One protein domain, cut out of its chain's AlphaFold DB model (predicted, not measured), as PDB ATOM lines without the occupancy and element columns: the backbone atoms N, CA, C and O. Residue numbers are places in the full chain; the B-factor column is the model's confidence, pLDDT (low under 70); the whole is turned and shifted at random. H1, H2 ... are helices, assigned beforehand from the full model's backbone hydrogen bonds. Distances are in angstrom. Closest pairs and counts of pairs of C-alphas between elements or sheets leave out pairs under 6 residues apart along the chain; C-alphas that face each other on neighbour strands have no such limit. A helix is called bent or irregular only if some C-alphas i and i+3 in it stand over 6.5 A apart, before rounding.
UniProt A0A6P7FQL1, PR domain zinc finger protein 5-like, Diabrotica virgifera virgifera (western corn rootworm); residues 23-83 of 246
ATOM      1  N   TYR A  23     149.713 244.414 195.284       65.94
ATOM      2  CA  TYR A  23     150.091 244.297 193.869       65.94
ATOM      3  C   TYR A  23     150.423 242.841 193.499       65.94
ATOM      4  O   TYR A  23     150.146 242.406 192.388       65.94
ATOM      5  N   ILE A  24     150.943 242.057 194.444       66.94
ATOM      6  CA  ILE A  24     151.258 240.637 194.241       66.94
ATOM      7  C   ILE A  24     149.967 239.827 194.032       66.94
ATOM      8  O   ILE A  24     149.878 239.061 193.080       66.94
ATOM      9  N   ASN A  25     148.914 240.086 194.813       73.94
ATOM     10  CA  ASN A  25     147.654 239.331 194.747       73.94
ATOM     11  C   ASN A  25     146.903 239.566 193.426       73.94
ATOM     12  O   ASN A  25     146.254 238.661 192.901       73.94
ATOM     13  N   ILE A  26     146.978 240.784 192.881       71.69
ATOM     14  CA  ILE A  26     146.395 241.093 191.571       71.69
ATOM     15  C   ILE A  26     147.224 240.476 190.433       71.69
ATOM     16  O   ILE A  26     146.623 240.016 189.465       71.69
ATOM     17  N   GLN A  27     148.558 240.397 190.549       70.94
ATOM     18  CA  GLN A  27     149.398 239.705 189.560       70.94
ATOM     19  C   GLN A  27     149.160 238.191 189.565       70.94
ATOM     20  O   GLN A  27     148.900 237.630 188.506       70.94
ATOM     21  N   GLU A  28     149.119 237.547 190.734       75.69
ATOM     22  CA  GLU A  28     148.805 236.114 190.855       75.69
ATOM     23  C   GLU A  28     147.408 235.787 190.311       75.69
ATOM     24  O   GLU A  28     147.228 234.819 189.572       75.69
ATOM     25  N   HIS A  29     146.406 236.623 190.610       79.12
ATOM     26  CA  HIS A  29     145.077 236.490 190.014       79.12
ATOM     27  C   HIS A  29     145.128 236.598 188.488       79.12
ATOM     28  O   HIS A  29     144.479 235.818 187.791       79.12
ATOM     29  N   ILE A  30     145.873 237.572 187.965       72.19
ATOM     30  CA  ILE A  30     145.988 237.802 186.531       72.19
ATOM     31  C   ILE A  30     146.670 236.621 185.835       72.19
ATOM     32  O   ILE A  30     146.150 236.149 184.825       72.19
ATOM     33  N   GLU A  31     147.768 236.109 186.379       73.44
ATOM     34  CA  GLU A  31     148.473 234.941 185.845       73.44
ATOM     35  C   GLU A  31     147.629 233.666 185.920       73.44
ATOM     36  O   GLU A  31     147.601 232.905 184.956       73.44
ATOM     37  N   ALA A  32     146.879 233.457 187.004       73.75
ATOM     38  CA  ALA A  32     146.083 232.245 187.193       73.75
ATOM     39  C   ALA A  32     144.730 232.247 186.457       73.75
ATOM     40  O   ALA A  32     144.199 231.179 186.149       73.75
ATOM     41  N   LYS A  33     144.116 233.419 186.232       75.12
ATOM     42  CA  LYS A  33     142.748 233.529 185.679       75.12
ATOM     43  C   LYS A  33     142.682 234.120 184.276       75.12
ATOM     44  O   LYS A  33     141.700 233.865 183.587       75.12
ATOM     45  N   HIS A  34     143.681 234.901 183.860       79.06
ATOM     46  CA  HIS A  34     143.647 235.659 182.599       79.06
ATOM     47  C   HIS A  34     144.774 235.316 181.630       79.06
ATOM     48  O   HIS A  34     144.881 235.957 180.579       79.06
ATOM     49  N   TYR A  35     145.612 234.345 181.982       82.75
ATOM     50  CA  TYR A  35     146.658 233.826 181.121       82.75
ATOM     51  C   TYR A  35     146.705 232.294 181.173       82.75
ATOM     52  O   TYR A  35     146.372 231.663 182.171       82.75
ATOM     53  N   PHE A  36     147.147 231.700 180.072       83.38
ATOM     54  CA  PHE A  36     147.440 230.286 179.913       83.38
ATOM     55  C   PHE A  36     148.958 230.127 179.874       83.38
ATOM     56  O   PHE A  36     149.607 230.589 178.932       83.38
ATOM     57  N   GLN A  37     149.530 229.505 180.903       83.25
ATOM     58  CA  GLN A  37     150.965 229.246 180.974       83.25
ATOM     59  C   GLN A  37     151.335 228.020 180.131       83.25
ATOM     60  O   GLN A  37     150.677 226.978 180.200       83.25
ATOM     61  N   CYS A  38     152.403 228.125 179.339       81.69
ATOM     62  CA  CYS A  38     152.957 226.985 178.623       81.69
ATOM     63  C   CYS A  38     153.460 225.928 179.613       81.69
ATOM     64  O   CYS A  38     154.208 226.209 180.541       81.69
ATOM     65  N   LYS A  39     153.112 224.663 179.377       82.69
ATOM     66  CA  LYS A  39     153.590 223.532 180.193       82.69
ATOM     67  C   LYS A  39     155.051 223.140 179.930       82.69
ATOM     68  O   LYS A  39     155.569 222.243 180.590       82.69
ATOM     69  N   TYR A  40     155.695 223.748 178.933       76.25
ATOM     70  CA  TYR A  40     157.057 223.422 178.495       76.25
ATOM     71  C   TYR A  40     158.053 224.573 178.696       76.25
ATOM     72  O   TYR A  40     159.257 224.358 178.563       76.25
ATOM     73  N   CYS A  41     157.574 225.786 178.989       80.56
ATOM     74  CA  CYS A  41     158.409 226.952 179.264       80.56
ATOM     75  C   CYS A  41     157.649 227.999 180.093       80.56
ATOM     76  O   CYS A  41     156.451 227.890 180.302       80.56
ATOM     77  N   PHE A  42     158.327 229.062 180.520       80.00
ATOM     78  CA  PHE A  42     157.731 230.098 181.373       80.00
ATOM     79  C   PHE A  42     156.874 231.141 180.628       80.00
ATOM     80  O   PHE A  42     156.540 232.171 181.203       80.00
ATOM     81  N   LYS A  43     156.535 230.924 179.350       79.38
ATOM     82  CA  LYS A  43     155.711 231.875 178.583       79.38
ATOM     83  C   LYS A  43     154.227 231.714 178.907       79.38
ATOM     84  O   LYS A  43     153.738 230.593 179.024       79.38
ATOM     85  N   SER A  44     153.520 232.839 178.952       86.25
ATOM     86  CA  SER A  44     152.085 232.917 179.237       86.25
ATOM     87  C   SER A  44     151.352 233.651 178.114       86.25
ATOM     88  O   SER A  44     151.873 234.616 177.556       86.25
ATOM     89  N   PHE A  45     150.150 233.188 177.777       85.69
ATOM     90  CA  PHE A  45     149.361 233.655 176.629       85.69
ATOM     91  C   PHE A  45     147.949 234.040 177.056       85.69
ATOM     92  O   PHE A  45     147.438 233.494 178.026       85.69
ATOM     93  N   ILE A  46     147.299 234.980 176.373       82.69
ATOM     94  CA  ILE A  46     145.984 235.498 176.798       82.69
ATOM     95  C   ILE A  46     144.860 234.586 176.300       82.69
ATOM     96  O   ILE A  46     143.786 234.533 176.897       82.69
ATOM     97  N   THR A  47     145.101 233.838 175.220       81.69
ATOM     98  CA  THR A  47     144.098 232.955 174.619       81.69
ATOM     99  C   THR A  47     144.614 231.537 174.393       81.69
ATOM    100  O   THR A  47     145.809 231.305 174.215       81.69
ATOM    101  N   VAL A  48     143.682 230.578 174.320       81.56
ATOM    102  CA  VAL A  48     143.978 229.178 173.971       81.56
ATOM    103  C   VAL A  48     144.626 229.074 172.580       81.56
ATOM    104  O   VAL A  48     145.581 228.329 172.399       81.56
ATOM    105  N   LYS A  49     144.181 229.880 171.606       85.00
ATOM    106  CA  LYS A  49     144.746 229.876 170.244       85.00
ATOM    107  C   LYS A  49     146.220 230.299 170.212       85.00
ATOM    108  O   LYS A  49     147.002 229.754 169.435       85.00
ATOM    109  N   GLU A  50     146.603 231.262 171.048       85.62
ATOM    110  CA  GLU A  50     147.986 231.740 171.146       85.62
ATOM    111  C   GLU A  50     148.916 230.679 171.745       85.62
ATOM    112  O   GLU A  50     149.974 230.412 171.172       85.62
ATOM    113  N   ILE A  51     148.513 230.030 172.846       83.12
ATOM    114  CA  ILE A  51     149.302 228.946 173.452       83.12
ATOM    115  C   ILE A  51     149.339 227.695 172.562       83.12
ATOM    116  O   ILE A  51     150.385 227.065 172.469       83.12
ATOM    117  N   GLU A  52     148.270 227.362 171.832       82.75
ATOM    118  CA  GLU A  52     148.290 226.272 170.843       82.75
ATOM    119  C   GLU A  52     149.271 226.551 169.697       82.75
ATOM    120  O   GLU A  52     150.004 225.660 169.266       82.75
ATOM    121  N   SER A  53     149.301 227.789 169.198       84.81
ATOM    122  CA  SER A  53     150.251 228.215 168.165       84.81
ATOM    123  C   SER A  53     151.689 228.203 168.689       84.81
ATOM    124  O   SER A  53     152.610 227.730 168.014       84.81
ATOM    125  N   HIS A  54     151.890 228.648 169.930       84.69
ATOM    126  CA  HIS A  54     153.175 228.565 170.610       84.69
ATOM    127  C   HIS A  54     153.633 227.120 170.810       84.69
ATOM    128  O   HIS A  54     154.757 226.797 170.443       84.69
ATOM    129  N   ASP A  55     152.779 226.236 171.327       83.12
ATOM    130  CA  ASP A  55     153.112 224.830 171.526       83.12
ATOM    131  C   ASP A  55     153.495 224.196 170.186       83.12
ATOM    132  O   ASP A  55     154.561 223.595 170.104       83.12
ATOM    133  N   LYS A  56     152.726 224.415 169.109       78.56
ATOM    134  CA  LYS A  56     153.042 223.919 167.750       78.56
ATOM    135  C   LYS A  56     154.390 224.416 167.217       78.56
ATOM    136  O   LYS A  56     155.139 223.650 166.620       78.56
ATOM    137  N   THR A  57     154.727 225.686 167.427       79.31
ATOM    138  CA  THR A  57     155.942 226.294 166.847       79.31
ATOM    139  C   THR A  57     157.190 226.132 167.720       79.31
ATOM    140  O   THR A  57     158.300 225.973 167.207       79.31
ATOM    141  N   ALA A  58     157.038 226.141 169.042       77.69
ATOM    142  CA  ALA A  58     158.142 226.149 169.995       77.69
ATOM    143  C   ALA A  58     158.440 224.771 170.606       77.69
ATOM    144  O   ALA A  58     159.601 224.510 170.931       77.69
ATOM    145  N   HIS A  59     157.449 223.879 170.725       78.38
ATOM    146  CA  HIS A  59     157.576 222.642 171.511       78.38
ATOM    147  C   HIS A  59     157.147 221.362 170.769       78.38
ATOM    148  O   HIS A  59     157.782 220.320 170.926       78.38
ATOM    149  N   LEU A  60     156.125 221.427 169.920       80.69
ATOM    150  CA  LEU A  60     155.536 220.342 169.131       80.69
ATOM    151  C   LEU A  60     155.901 220.531 167.654       80.69
ATOM    152  O   LEU A  60     155.045 220.697 166.796       80.69
ATOM    153  N   LYS A  61     157.202 220.560 167.362       81.88
ATOM    154  CA  LYS A  61     157.726 221.020 166.064       81.88
ATOM    155  C   LYS A  61     157.580 220.019 164.918       81.88
ATOM    156  O   LYS A  61     157.828 220.375 163.770       81.88
ATOM    157  N   ILE A  62     157.256 218.760 165.210       85.00
ATOM    158  CA  ILE A  62     157.277 217.693 164.208       85.00
ATOM    159  C   ILE A  62     155.842 217.374 163.801       85.00
ATOM    160  O   ILE A  62     155.111 216.736 164.555       85.00
ATOM    161  N   LYS A  63     155.445 217.816 162.608       83.00
ATOM    162  CA  LYS A  63     154.145 217.480 162.021       83.00
ATOM    163  C   LYS A  63     154.116 216.002 161.619       83.00
ATOM    164  O   LYS A  63     155.084 215.510 161.038       83.00
ATOM    165  N   CYS A  64     153.018 215.308 161.909       83.94
ATOM    166  CA  CYS A  64     152.791 213.969 161.378       83.94
ATOM    167  C   CYS A  64     152.626 214.033 159.849       83.94
ATOM    168  O   CYS A  64     151.843 214.850 159.363       83.94
ATOM    169  N   PRO A  65     153.326 213.190 159.071       82.69
ATOM    170  CA  PRO A  65     153.163 213.174 157.618       82.69
ATOM    171  C   PRO A  65     151.779 212.672 157.168       82.69
ATOM    172  O   PRO A  65     151.365 212.983 156.056       82.69
ATOM    173  N   HIS A  66     151.044 211.958 158.029       83.00
ATOM    174  CA  HIS A  66     149.772 211.308 157.683       83.00
ATOM    175  C   HIS A  66     148.525 212.001 158.260       83.00
ATOM    176  O   HIS A  66     147.405 211.604 157.945       83.00
ATOM    177  N   CYS A  67     148.673 213.032 159.103       84.00
ATOM    178  CA  CYS A  67     147.537 213.771 159.663       84.00
ATOM    179  C   CYS A  67     147.907 215.201 160.107       84.00
ATOM    180  O   CYS A  67     149.017 215.682 159.890       84.00
ATOM    181  N   ALA A  68     146.958 215.913 160.721       83.19
ATOM    182  CA  ALA A  68     147.153 217.288 161.189       83.19
ATOM    183  C   ALA A  68     147.821 217.403 162.578       83.19
ATOM    184  O   ALA A  68     147.988 218.516 163.079       83.19
ATOM    185  N   GLU A  69     148.190 216.282 163.206       82.44
ATOM    186  CA  GLU A  69     148.769 216.254 164.552       82.44
ATOM    187  C   GLU A  69     150.254 216.629 164.576       82.44
ATOM    188  O   GLU A  69     151.005 216.414 163.619       82.44
ATOM    189  N   TYR A  70     150.688 217.155 165.721       85.50
ATOM    190  CA  TYR A  70     152.064 217.576 165.969       85.50
ATOM    191  C   TYR A  70     152.650 216.842 167.175       85.50
ATOM    192  O   TYR A  70     152.008 216.676 168.211       85.50
ATOM    193  N   CYS A  71     153.908 216.428 167.058       84.81
ATOM    194  CA  CYS A  71     154.637 215.679 168.071       84.81
ATOM    195  C   CYS A  71     155.854 216.459 168.580       84.81
ATOM    196  O   CYS A  71     156.521 217.187 167.841       84.81
ATOM    197  N   LYS A  72     156.183 216.259 169.863       82.38
ATOM    198  CA  LYS A  72     157.296 216.955 170.535       82.38
ATOM    199  C   LYS A  72     158.667 216.320 170.304       82.38
ATOM    200  O   LYS A  72     159.693 216.929 170.584       82.38
ATOM    201  N   SER A  73     158.701 215.072 169.839       84.88
ATOM    202  CA  SER A  73     159.939 214.346 169.546       84.88
ATOM    203  C   SER A  73     159.712 213.235 168.523       84.88
ATOM    204  O   SER A  73     158.588 212.758 168.361       84.88
ATOM    205  N   LYS A  74     160.797 212.776 167.878       83.06
ATOM    206  CA  LYS A  74     160.757 211.652 166.924       83.06
ATOM    207  C   LYS A  74     160.194 210.371 167.553       83.06
ATOM    208  O   LYS A  74     159.351 209.733 166.944       83.06
ATOM    209  N   LYS A  75     160.569 210.041 168.800       86.50
ATOM    210  CA  LYS A  75     160.013 208.880 169.532       86.50
ATOM    211  C   LYS A  75     158.495 208.970 169.727       86.50
ATOM    212  O   LYS A  75     157.810 207.958 169.666       86.50
ATOM    213  N   GLN A  76     157.962 210.165 169.992       86.50
ATOM    214  CA  GLN A  76     156.514 210.339 170.136       86.50
ATOM    215  C   GLN A  76     155.786 210.287 168.799       86.50
ATOM    216  O   GLN A  76     154.700 209.718 168.753       86.50
ATOM    217  N   LEU A  77     156.392 210.835 167.741       84.81
ATOM    218  CA  LEU A  77     155.868 210.700 166.388       84.81
ATOM    219  C   LEU A  77     155.810 209.227 165.970       84.81
ATOM    220  O   LEU A  77     154.764 208.785 165.516       84.81
ATOM    221  N   GLN A  78     156.884 208.468 166.194       83.19
ATOM    222  CA  GLN A  78     156.943 207.044 165.869       83.19
ATOM    223  C   GLN A  78     155.794 206.273 166.531       83.19
ATOM    224  O   GLN A  78     154.989 205.656 165.847       83.19
ATOM    225  N   ARG A  79     155.622 206.430 167.850       86.25
ATOM    226  CA  ARG A  79     154.514 205.801 168.583       86.25
ATOM    227  C   ARG A  79     153.133 206.267 168.113       86.25
ATOM    228  O   ARG A  79     152.177 205.503 168.151       86.25
ATOM    229  N   HIS A  80     152.993 207.537 167.731       86.38
ATOM    230  CA  HIS A  80     151.742 208.057 167.177       86.38
ATOM    231  C   HIS A  80     151.403 207.378 165.846       86.38
ATOM    232  O   HIS A  80     150.261 206.965 165.662       86.38
ATOM    233  N   ILE A  81     152.389 207.237 164.956       82.50
ATOM    234  CA  ILE A  81     152.234 206.559 163.667       82.50
ATOM    235  C   ILE A  81     151.901 205.080 163.894       82.50
ATOM    236  O   ILE A  81     150.898 204.612 163.371       82.50
ATOM    237  N   GLU A  82     152.640 204.379 164.754       82.44
ATOM    238  CA  GLU A  82     152.380 202.970 165.100       82.44
ATOM    239  C   GLU A  82     150.973 202.747 165.679       82.44
ATOM    240  O   GLU A  82     150.341 201.731 165.409       82.44
ATOM    241  N   ALA A  83     150.451 203.700 166.458       83.75
ATOM    242  CA  ALA A  83     149.144 203.564 167.100       83.75
ATOM    243  C   ALA A  83     147.956 203.990 166.222       83.75
ATOM    244  O   ALA A  83     146.848 203.500 166.432       83.75
TER     245      ALA A  83
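AT A GLANCE: This is residues 23 to 83 of the 246 residues of the protein "PR domain zinc finger protein 5-like" of Diabrotica virgifera virgifera (western corn rootworm) (UniProt A0A6P7FQL1). Two small lobes sit one after the other along a loose rod, each made of a loop that folds back on itself and the helix after it: residues 35 to 47 with H2, then residues 60 to 73 with H3. H1 comes before them, and its residues 23 to 30 stick out at one end of the rod. The 61 printed residues hold three named helices, H1, H2 and H3 in that order, and no named strand; the class is all helix. The whole is loose, with a radius of gyration of the C-alphas of 15.1 A, and spans 50 by 18 by 17 A.

HOW THE PARTS SIT: H1, residues 23 to 34, touches no helix, and its residues 23 to 30 stand free. After it, residues 36 to 37 pair with residues 44 to 45, antiparallel, in stretches too short to be named strands. H2, residues 48 to 59, is apart from H1. Beyond H2, residues 62 to 63 pair with residues 70 to 71, again antiparallel and too short to be named. H3, residues 74 to 83, is apart from both H1 and H2. In H1, H2 and H3 every O i to N i+4 pair is within hydrogen-bond range.

IN THESE COORDINATES: H1 begins at C-alpha 23, at (150.091, 244.297, 193.869), and is 15.6 A long from first to last C-alpha. H2 begins at C-alpha 48, at (143.978, 229.178, 173.971), and is 15.3 A long. It is neither bent nor irregular, but only just: C-alphas 56 and 59 are 6.0 A apart. H3 is 14.2 A long and ends at C-alpha 83, at (149.144, 203.564, 167.100).

THE WHOLE: The two C-alphas farthest apart, those of Tyr 23 and Glu 82, are 50.4 A apart. Without residues 23 to 30 the body spans 38 by 17 by 17 A. The links H1 to H2 and H2 to H3 are long, with 13 and 14 residues. The printed part has no cut. Its mean pLDDT is 81.0, and residues 23 to 24 are under 70.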